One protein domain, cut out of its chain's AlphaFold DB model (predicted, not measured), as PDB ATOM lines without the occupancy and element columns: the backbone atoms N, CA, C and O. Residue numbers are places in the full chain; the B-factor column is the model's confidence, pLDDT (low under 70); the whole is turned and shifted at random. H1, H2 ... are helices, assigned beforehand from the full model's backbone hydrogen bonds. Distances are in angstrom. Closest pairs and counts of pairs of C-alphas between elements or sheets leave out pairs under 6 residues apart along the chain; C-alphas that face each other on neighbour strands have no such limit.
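This is residues 376 to 442 of the 785 residues of an uncharacterized protein of Scleroderma citrinum Foug A (UniProt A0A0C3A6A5). Little of this rounded domain is regular structure: the short helix H1 is at one end and H2 and H3 make a loose V at the other. A long loop, residues 384 to 408, joins the ends, and the tail, residues 429 to 442, runs back toward H1's end. The printed part has 67 residues, 26 of them in three named helices, H1, H2, H3 in order, with no named strand: all helix. It is compact, radius of gyration of the C-alphas 10.6 A, spanning 27 by 23 by 19 A.

Find C-alpha 376 at (22.788, -6.979, -10.516); H1 runs from there to residue 383. H2, residues 409 to 418, covers 14.4 A. H3, residues 421 to 428, ends at (6.806, -14.133, -11.868).

H2 and H3 are close but not clearly touching; their closest C-alphas, Val 416 and Leu 424, are 7.1 A apart. They run opposite ways at a steep tilt of 48 degrees. H1 is apart from both. Every O i to N i+4 pair is within hydrogen-bond range in H1 and H3, 5 of 6 in H2.

The farthest C-alphas, Tyr 376 and Val 418, are 28.0 A apart. The H1 to H2 link is long. The printed part has no cut; pLDDT is under 70 at residues 432 to 436.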
ATOM      1  N   TYR A 376      24.106  -6.380 -10.747       93.44
ATOM      2  CA  TYR A 376      22.788  -6.979 -10.516       93.44
ATOM      3  C   TYR A 376      21.605  -5.984 -10.450       93.44
ATOM      4  O   TYR A 376      20.587  -6.260 -11.091       93.44
ATOM      5  N   PRO A 377      21.658  -4.864  -9.703       91.81
ATOM      6  CA  PRO A 377      20.534  -3.926  -9.661       91.81
ATOM      7  C   PRO A 377      20.234  -3.318 -11.041       91.81
ATOM      8  O   PRO A 377      19.068  -3.156 -11.411       91.81
ATOM      9  N   GLU A 378      21.260  -3.076 -11.845       91.81
ATOM     10  CA  GLU A 378      21.129  -2.571 -13.199       91.81
ATOM     11  C   GLU A 378      20.678  -3.672 -14.177       91.81
ATOM     12  O   GLU A 378      19.890  -3.389 -15.078       91.81
ATOM     13  N   GLN A 379      21.047  -4.944 -13.964       93.31
ATOM     14  CA  GLN A 379      20.485  -6.089 -14.701       93.31
ATOM     15  C   GLN A 379      18.972  -6.159 -14.492       93.31
ATOM     16  O   GLN A 379      18.227  -6.395 -15.441       93.31
ATOM     17  N   VAL A 380      18.509  -5.939 -13.261       92.06
ATOM     18  CA  VAL A 380      17.085  -5.911 -12.893       92.06
ATOM     19  C   VAL A 380      16.363  -4.756 -13.603       92.06
ATOM     20  O   VAL A 380      15.304  -4.979 -14.191       92.06
ATOM     21  N   LEU A 381      16.958  -3.556 -13.634       90.44
ATOM     22  CA  LEU A 381      16.435  -2.401 -14.380       90.44
ATOM     23  C   LEU A 381      16.349  -2.680 -15.890       90.44
ATOM     24  O   LEU A 381      15.308  -2.458 -16.513       90.44
ATOM     25  N   LEU A 382      17.436  -3.190 -16.468       91.06
ATOM     26  CA  LEU A 382      17.558  -3.489 -17.892       91.06
ATOM     27  C   LEU A 382      16.596  -4.601 -18.327       91.06
ATOM     28  O   LEU A 382      16.002  -4.514 -19.391       91.06
ATOM     29  N   THR A 383      16.409  -5.636 -17.511       90.81
ATOM     30  CA  THR A 383      15.527  -6.770 -17.839       90.81
ATOM     31  C   THR A 383      14.074  -6.568 -17.427       90.81
ATOM     32  O   THR A 383      13.256  -7.452 -17.678       90.81
ATOM     33  N   CYS A 384      13.740  -5.437 -16.798       88.88
ATOM     34  CA  CYS A 384      12.405  -5.170 -16.256       88.88
ATOM     35  C   CYS A 384      11.926  -6.290 -15.313       88.88
ATOM     36  O   CYS A 384      10.767  -6.708 -15.329       88.88
ATOM     37  N   VAL A 385      12.847  -6.786 -14.487       89.94
ATOM     38  CA  VAL A 385      12.597  -7.825 -13.484       89.94
ATOM     39  C   VAL A 385      12.449  -7.175 -12.108       89.94
ATOM     40  O   VAL A 385      12.896  -6.055 -11.881       89.94
ATOM     41  N   VAL A 386      11.777  -7.845 -11.176       90.12
ATOM     42  CA  VAL A 386      11.649  -7.378  -9.788       90.12
ATOM     43  C   VAL A 386      12.914  -7.717  -8.999       90.12
ATOM     44  O   VAL A 386      13.457  -8.819  -9.100       90.12
ATOM     45  N   GLN A 387      13.382  -6.792  -8.160       91.75
ATOM     46  CA  GLN A 387      14.549  -7.033  -7.315       91.75
ATOM     47  C   GLN A 387      14.344  -8.266  -6.416       91.75
ATOM     48  O   GLN A 387      13.345  -8.410  -5.721       91.75
ATOM     49  N   GLY A 388      15.326  -9.159  -6.447       93.50
ATOM     50  CA  GLY A 388      15.338 -10.446  -5.739       93.50
ATOM     51  C   GLY A 388      15.142 -11.646  -6.669       93.50
ATOM     52  O   GLY A 388      15.405 -12.776  -6.269       93.50
ATOM     53  N   TRP A 389      14.731 -11.411  -7.916       94.69
ATOM     54  CA  TRP A 389      14.557 -12.443  -8.933       94.69
ATOM     55  C   TRP A 389      15.776 -12.576  -9.848       94.69
ATOM     56  O   TRP A 389      16.571 -11.652 -10.007       94.69
ATOM     57  N   CYS A 390      15.910 -13.735 -10.498       94.31
ATOM     58  CA  CYS A 390      16.926 -13.919 -11.527       94.31
ATOM     59  C   CYS A 390      16.551 -13.144 -12.809       94.31
ATOM     60  O   CYS A 390      15.442 -13.334 -13.319       94.31
ATOM     61  N   PRO A 391      17.468 -12.348 -13.393       92.81
ATOM     62  CA  PRO A 391      17.234 -11.652 -14.659       92.81
ATOM     63  C   PRO A 391      17.204 -12.586 -15.880       92.81
ATOM     64  O   PRO A 391      16.750 -12.167 -16.941       92.81
ATOM     65  N   ARG A 392      17.664 -13.844 -15.761       91.62
ATOM     66  CA  ARG A 392      17.753 -14.801 -16.885       91.62
ATOM     67  C   ARG A 392      16.770 -15.962 -16.821       91.62
ATOM     68  O   ARG A 392      16.366 -16.450 -17.873       91.62
ATOM     69  N   CYS A 393      16.370 -16.414 -15.635       93.19
ATOM     70  CA  CYS A 393      15.453 -17.543 -15.487       93.19
ATOM     71  C   CYS A 393      14.263 -17.220 -14.581       93.19
ATOM     72  O   CYS A 393      14.207 -16.202 -13.890       93.19
ATOM     73  N   THR A 394      13.289 -18.116 -14.620       93.25
ATOM     74  CA  THR A 394      12.010 -18.029 -13.905       93.25
ATOM     75  C   THR A 394      12.054 -18.665 -12.514       93.25
ATOM     76  O   THR A 394      11.007 -18.844 -11.894       93.25
ATOM     77  N   ALA A 395      13.248 -18.996 -12.003       94.06
ATOM     78  CA  ALA A 395      13.403 -19.504 -10.645       94.06
ATOM     79  C   ALA A 395      12.823 -18.504  -9.634       94.06
ATOM     80  O   ALA A 395      12.992 -17.286  -9.769       94.06
ATOM     81  N   ARG A 396      12.113 -19.022  -8.628       92.75
ATOM     82  CA  ARG A 396      11.397 -18.191  -7.654       92.75
ATOM     83  C   ARG A 396      12.378 -17.448  -6.758       92.75
ATOM     84  O   ARG A 396      13.347 -18.033  -6.291       92.75
ATOM     85  N   ASN A 397      12.099 -16.182  -6.456       92.56
ATOM     86  CA  ASN A 397      12.971 -15.348  -5.618       92.56
ATOM     87  C   ASN A 397      13.236 -15.913  -4.211       92.56
ATOM     88  O   ASN A 397      14.261 -15.600  -3.614       92.56
ATOM     89  N   ASN A 398      12.345 -16.751  -3.683       92.62
ATOM     90  CA  ASN A 398      12.471 -17.414  -2.386       92.62
ATOM     91  C   ASN A 398      13.041 -18.842  -2.472       92.62
ATOM     92  O   ASN A 398      13.251 -19.470  -1.438       92.62
ATOM     93  N   ASN A 399      13.282 -19.353  -3.681       93.00
ATOM     94  CA  ASN A 399      13.905 -20.646  -3.930       93.00
ATOM     95  C   ASN A 399      14.616 -20.642  -5.292       93.00
ATOM     96  O   ASN A 399      14.216 -21.347  -6.223       93.00
ATOM     97  N   LEU A 400      15.657 -19.818  -5.419       93.31
ATOM     98  CA  LEU A 400      16.392 -19.665  -6.676       93.31
ATOM     99  C   LEU A 400      17.098 -20.961  -7.122       93.31
ATOM    100  O   LEU A 400      17.359 -21.132  -8.309       93.31
ATOM    101  N   ASP A 401      17.338 -21.901  -6.208       90.50
ATOM    102  CA  ASP A 401      17.915 -23.216  -6.520       90.50
ATOM    103  C   ASP A 401      16.863 -24.248  -6.966       90.50
ATOM    104  O   ASP A 401      17.210 -25.325  -7.441       90.50
ATOM    105  N   GLY A 402      15.567 -23.928  -6.856       84.12
ATOM    106  CA  GLY A 402      14.454 -24.831  -7.177       84.12
ATOM    107  C   GLY A 402      14.240 -25.116  -8.666       84.12
ATOM    108  O   GLY A 402      13.251 -25.756  -9.022       84.12
ATOM    109  N   GLY A 403      15.137 -24.633  -9.529       78.19
ATOM    110  CA  GLY A 403      15.029 -24.712 -10.981       78.19
ATOM    111  C   GLY A 403      14.102 -23.650 -11.584       78.19
ATOM    112  O   GLY A 403      13.319 -22.989 -10.904       78.19
ATOM    113  N   GLY A 404      14.212 -23.467 -12.898       82.69
ATOM    114  CA  GLY A 404      13.384 -22.539 -13.662       82.69
ATOM    115  C   GLY A 404      13.749 -22.560 -15.140       82.69
ATOM    116  O   GLY A 404      14.907 -22.762 -15.496       82.69
ATOM    117  N   GLY A 405      12.762 -22.341 -16.008       86.75
ATOM    118  CA  GLY A 405      13.007 -22.126 -17.435       86.75
ATOM    119  C   GLY A 405      13.626 -20.753 -17.701       86.75
ATOM    120  O   GLY A 405      13.554 -19.856 -16.854       86.75
ATOM    121  N   GLY A 406      14.210 -20.570 -18.886       87.81
ATOM    122  CA  GLY A 406      14.703 -19.264 -19.328       87.81
ATOM    123  C   GLY A 406      13.577 -18.230 -19.418       87.81
ATOM    124  O   GLY A 406      12.452 -18.553 -19.797       87.81
ATOM    125  N   ARG A 407      13.878 -16.975 -19.074       89.44
ATOM    126  CA  ARG A 407      12.994 -15.845 -19.372       89.44
ATOM    127  C   ARG A 407      13.043 -15.561 -20.869       89.44
ATOM    128  O   ARG A 407      14.113 -15.592 -21.478       89.44
ATOM    129  N   SER A 408      11.890 -15.270 -21.453       84.50
ATOM    130  CA  SER A 408      11.774 -14.848 -22.845       84.50
ATOM    131  C   SER A 408      10.751 -13.730 -22.965       84.50
ATOM    132  O   SER A 408       9.803 -13.653 -22.182       84.50
ATOM    133  N   HIS A 409      10.929 -12.879 -23.973       82.81
ATOM    134  CA  HIS A 409       9.955 -11.846 -24.301       82.81
ATOM    135  C   HIS A 409       8.570 -12.436 -24.612       82.81
ATOM    136  O   HIS A 409       7.558 -11.889 -24.187       82.81
ATOM    137  N   GLU A 410       8.511 -13.577 -25.305       85.00
ATOM    138  CA  GLU A 410       7.259 -14.284 -25.610       85.00
ATOM    139  C   GLU A 410       6.507 -14.714 -24.341       85.00
ATOM    140  O   GLU A 410       5.302 -14.477 -24.221       85.00
ATOM    141  N   LEU A 411       7.222 -15.283 -23.362       85.94
ATOM    142  CA  LEU A 411       6.642 -15.657 -22.073       85.94
ATOM    143  C   LEU A 411       6.157 -14.414 -21.322       85.94
ATOM    144  O   LEU A 411       5.009 -14.377 -20.884       85.94
ATOM    145  N   SER A 412       7.005 -13.390 -21.207       86.38
ATOM    146  CA  SER A 412       6.664 -12.152 -20.503       86.38
ATOM    147  C   SER A 412       5.450 -11.463 -21.127       86.38
ATOM    148  O   SER A 412       4.522 -11.113 -20.405       86.38
ATOM    149  N   GLY A 413       5.400 -11.339 -22.456       86.12
ATOM    150  CA  GLY A 413       4.266 -10.752 -23.170       86.12
ATOM    151  C   GLY A 413       2.974 -11.555 -22.998       86.12
ATOM    152  O   GLY A 413       1.910 -10.978 -22.789       86.12
ATOM    153  N   THR A 414       3.059 -12.888 -23.013       88.44
ATOM    154  CA  THR A 414       1.895 -13.754 -22.762       88.44
ATOM    155  C   THR A 414       1.356 -13.563 -21.346       88.44
ATOM    156  O   THR A 414       0.150 -13.417 -21.168       88.44
ATOM    157  N   LEU A 415       2.234 -13.519 -20.341       88.94
ATOM    158  CA  LEU A 415       1.840 -13.322 -18.947       88.94
ATOM    159  C   LEU A 415       1.251 -11.925 -18.717       88.94
ATOM    160  O   LEU A 415       0.215 -11.811 -18.069       88.94
ATOM    161  N   VAL A 416       1.868 -10.884 -19.287       87.69
ATOM    162  CA  VAL A 416       1.400  -9.488 -19.206       87.69
ATOM    163  C   VAL A 416      -0.023  -9.329 -19.744       87.69
ATOM    164  O   VAL A 416      -0.817  -8.596 -19.167       87.69
ATOM    165  N   ASN A 417      -0.384 -10.065 -20.796       87.75
ATOM    166  CA  ASN A 417      -1.724 -10.000 -21.382       87.75
ATOM    167  C   ASN A 417      -2.813 -10.712 -20.560       87.75
ATOM    168  O   ASN A 417      -3.998 -10.502 -20.819       87.75
ATOM    169  N   VAL A 418      -2.441 -11.599 -19.631       91.25
ATOM    170  CA  VAL A 418      -3.384 -12.506 -18.948       91.25
ATOM    171  C   VAL A 418      -3.481 -12.234 -17.447       91.25
ATOM    172  O   VAL A 418      -4.523 -12.499 -16.849       91.25
ATOM    173  N   LEU A 419      -2.416 -11.730 -16.828       91.31
ATOM    174  CA  LEU A 419      -2.302 -11.578 -15.380       91.31
ATOM    175  C   LEU A 419      -2.339 -10.109 -14.962       91.31
ATOM    176  O   LEU A 419      -1.888  -9.225 -15.685       91.31
ATOM    177  N   ASP A 420      -2.840  -9.850 -13.756       89.88
ATOM    178  CA  ASP A 420      -2.782  -8.519 -13.161       89.88
ATOM    179  C   ASP A 420      -1.353  -8.158 -12.701       89.88
ATOM    180  O   ASP A 420      -0.493  -9.018 -12.482       89.88
ATOM    181  N   HIS A 421      -1.108  -6.858 -12.515       84.44
ATOM    182  CA  HIS A 421       0.199  -6.324 -12.119       84.44
ATOM    183  C   HIS A 421       0.758  -6.938 -10.827       84.44
ATOM    184  O   HIS A 421       1.972  -7.128 -10.713       84.44
ATOM    185  N   GLN A 422      -0.099  -7.228  -9.843       87.38
ATOM    186  CA  GLN A 422       0.338  -7.749  -8.551       87.38
ATOM    187  C   GLN A 422       0.797  -9.201  -8.696       87.38
ATOM    188  O   GLN A 422       1.867  -9.549  -8.197       87.38
ATOM    189  N   THR A 423       0.048 -10.013  -9.440       90.94
ATOM    190  CA  THR A 423       0.421 -11.397  -9.755       90.94
ATOM    191  C   THR A 423       1.713 -11.460 -10.579       90.94
ATOM    192  O   THR A 423       2.610 -12.239 -10.259       90.94
ATOM    193  N   LEU A 424       1.880 -10.603 -11.592       90.06
ATOM    194  CA  LEU A 424       3.113 -10.545 -12.397       90.06
ATOM    195  C   LEU A 424       4.356 -10.245 -11.560       90.06
ATOM    196  O   LEU A 424       5.383 -10.910 -11.705       90.06
ATOM    197  N   SER A 425       4.253  -9.259 -10.671       88.50
ATOM    198  CA  SER A 425       5.355  -8.856  -9.803       88.50
ATOM    199  C   SER A 425       5.682  -9.935  -8.763       88.50
ATOM    200  O   SER A 425       6.839 -10.332  -8.617       88.50
ATOM    201  N   ASN A 426       4.662 -10.455  -8.072       89.56
ATOM    202  CA  ASN A 426       4.849 -11.348  -6.928       89.56
ATOM    203  C   ASN A 426       5.173 -12.791  -7.317       89.56
ATOM    204  O   ASN A 426       5.986 -13.418  -6.642       89.56
ATOM    205  N   ASP A 427       4.567 -13.310  -8.387       90.75
ATOM    206  CA  ASP A 427       4.652 -14.737  -8.721       90.75
ATOM    207  C   ASP A 427       5.630 -15.020  -9.870       90.75
ATOM    208  O   ASP A 427       6.117 -16.147  -9.996       90.75
ATOM    209  N   TYR A 428       5.942 -14.004 -10.685       90.06
ATOM    210  CA  TYR A 428       6.806 -14.133 -11.868       90.06
ATOM    211  C   TYR A 428       7.984 -13.147 -11.885       90.06
ATOM    212  O   TYR A 428       8.905 -13.297 -12.703       90.06
ATOM    213  N   GLY A 429       7.993 -12.151 -10.995       89.81
ATOM    214  CA  GLY A 429       9.035 -11.130 -10.933       89.81
ATOM    215  C   GLY A 429       9.108 -10.257 -12.183       89.81
ATOM    216  O   GLY A 429      10.212  -9.884 -12.572       89.81
ATOM    217  N   ILE A 430       7.980  -9.985 -12.844       88.75
ATOM    218  CA  ILE A 430       7.909  -9.198 -14.085       88.75
ATOM    219  C   ILE A 430       7.362  -7.801 -13.792       88.75
ATOM    220  O   ILE A 430       6.319  -7.655 -13.153       88.75
ATOM    221  N   VAL A 431       8.031  -6.776 -14.320       83.50
ATOM    222  CA  VAL A 431       7.521  -5.402 -14.347       83.50
ATOM    223  C   VAL A 431       6.698  -5.214 -15.627       83.50
ATOM    224  O   VAL A 431       7.235  -5.211 -16.727       83.50
ATOM    225  N   HIS A 432       5.380  -5.076 -15.476       67.88
ATOM    226  CA  HIS A 432       4.381  -5.158 -16.555       67.88
ATOM    227  C   HIS A 432       4.561  -4.159 -17.722       67.88
ATOM    228  O   HIS A 432       4.176  -4.460 -18.846       67.88
ATOM    229  N   ASP A 433       5.105  -2.965 -17.478       66.06
ATOM    230  CA  ASP A 433       4.914  -1.825 -18.395       66.06
ATOM    231  C   ASP A 433       5.957  -1.699 -19.513       66.06
ATOM    232  O   ASP A 433       5.773  -0.907 -20.437       66.06
ATOM    233  N   ILE A 434       7.058  -2.449 -19.433       66.69
ATOM    234  CA  ILE A 434       8.104  -2.478 -20.457       66.69
ATOM    235  C   ILE A 434       8.531  -3.928 -20.631       66.69
ATOM    236  O   ILE A 434       8.949  -4.574 -19.674       66.69
ATOM    237  N   VAL A 435       8.454  -4.426 -21.861       64.94
ATOM    238  CA  VAL A 435       8.980  -5.747 -22.202       64.94
ATOM    239  C   VAL A 435      10.244  -5.544 -23.031       64.94
ATOM    240  O   VAL A 435      10.194  -4.981 -24.121       64.94
ATOM    241  N   ALA A 436      11.386  -5.968 -22.490       69.25
ATOM    242  CA  ALA A 436      12.678  -5.916 -23.163       69.25
ATOM    243  C   ALA A 436      13.166  -7.341 -23.455       69.25
ATOM    244  O   ALA A 436      13.321  -8.149 -22.539       69.25
ATOM    245  N   ASP A 437      13.443  -7.661 -24.723       78.38
ATOM    246  CA  ASP A 437      13.994  -8.967 -25.113       78.38
ATOM    247  C   ASP A 437      15.521  -9.015 -24.936       78.38
ATOM    248  O   ASP A 437      16.287  -9.119 -25.889       78.38
ATOM    249  N   ILE A 438      15.974  -8.850 -23.691       86.94
ATOM    250  CA  ILE A 438      17.400  -8.691 -23.353       86.94
ATOM    251  C   ILE A 438      17.919  -9.786 -22.409       86.94
ATOM    252  O   ILE A 438      19.122  -9.910 -22.202       86.94
ATOM    253  N   HIS A 439      17.042 -10.646 -21.875       88.25
ATOM    254  CA  HIS A 439      17.392 -11.679 -20.886       88.25
ATOM    255  C   HIS A 439      18.529 -12.611 -21.343       88.25
ATOM    256  O   HIS A 439      19.380 -13.018 -20.546       88.25
ATOM    257  N   LYS A 440      18.567 -12.945 -22.640       87.62
ATOM    258  CA  LYS A 440      19.626 -13.787 -23.211       87.62
ATOM    259  C   LYS A 440      20.959 -13.054 -23.326       87.62
ATOM    260  O   LYS A 440      21.977 -13.723 -23.196       87.62
ATOM    261  N   LEU A 441      20.930 -11.730 -23.492       90.75
ATOM    262  CA  LEU A 441      22.078 -10.852 -23.726       90.75
ATOM    263  C   LEU A 441      22.756 -10.353 -22.442       90.75
ATOM    264  O   LEU A 441      23.767  -9.673 -22.520       90.75
ATOM    265  N   ILE A 442      22.262 -10.699 -21.253       93.00
ATOM    266  CA  ILE A 442      22.923 -10.320 -19.996       93.00
ATOM    267  C   ILE A 442      24.257 -11.057 -19.845       93.00
ATOM    268  O   ILE A 442      24.278 -12.288 -19.785       93.00
TER     269      ILE A 442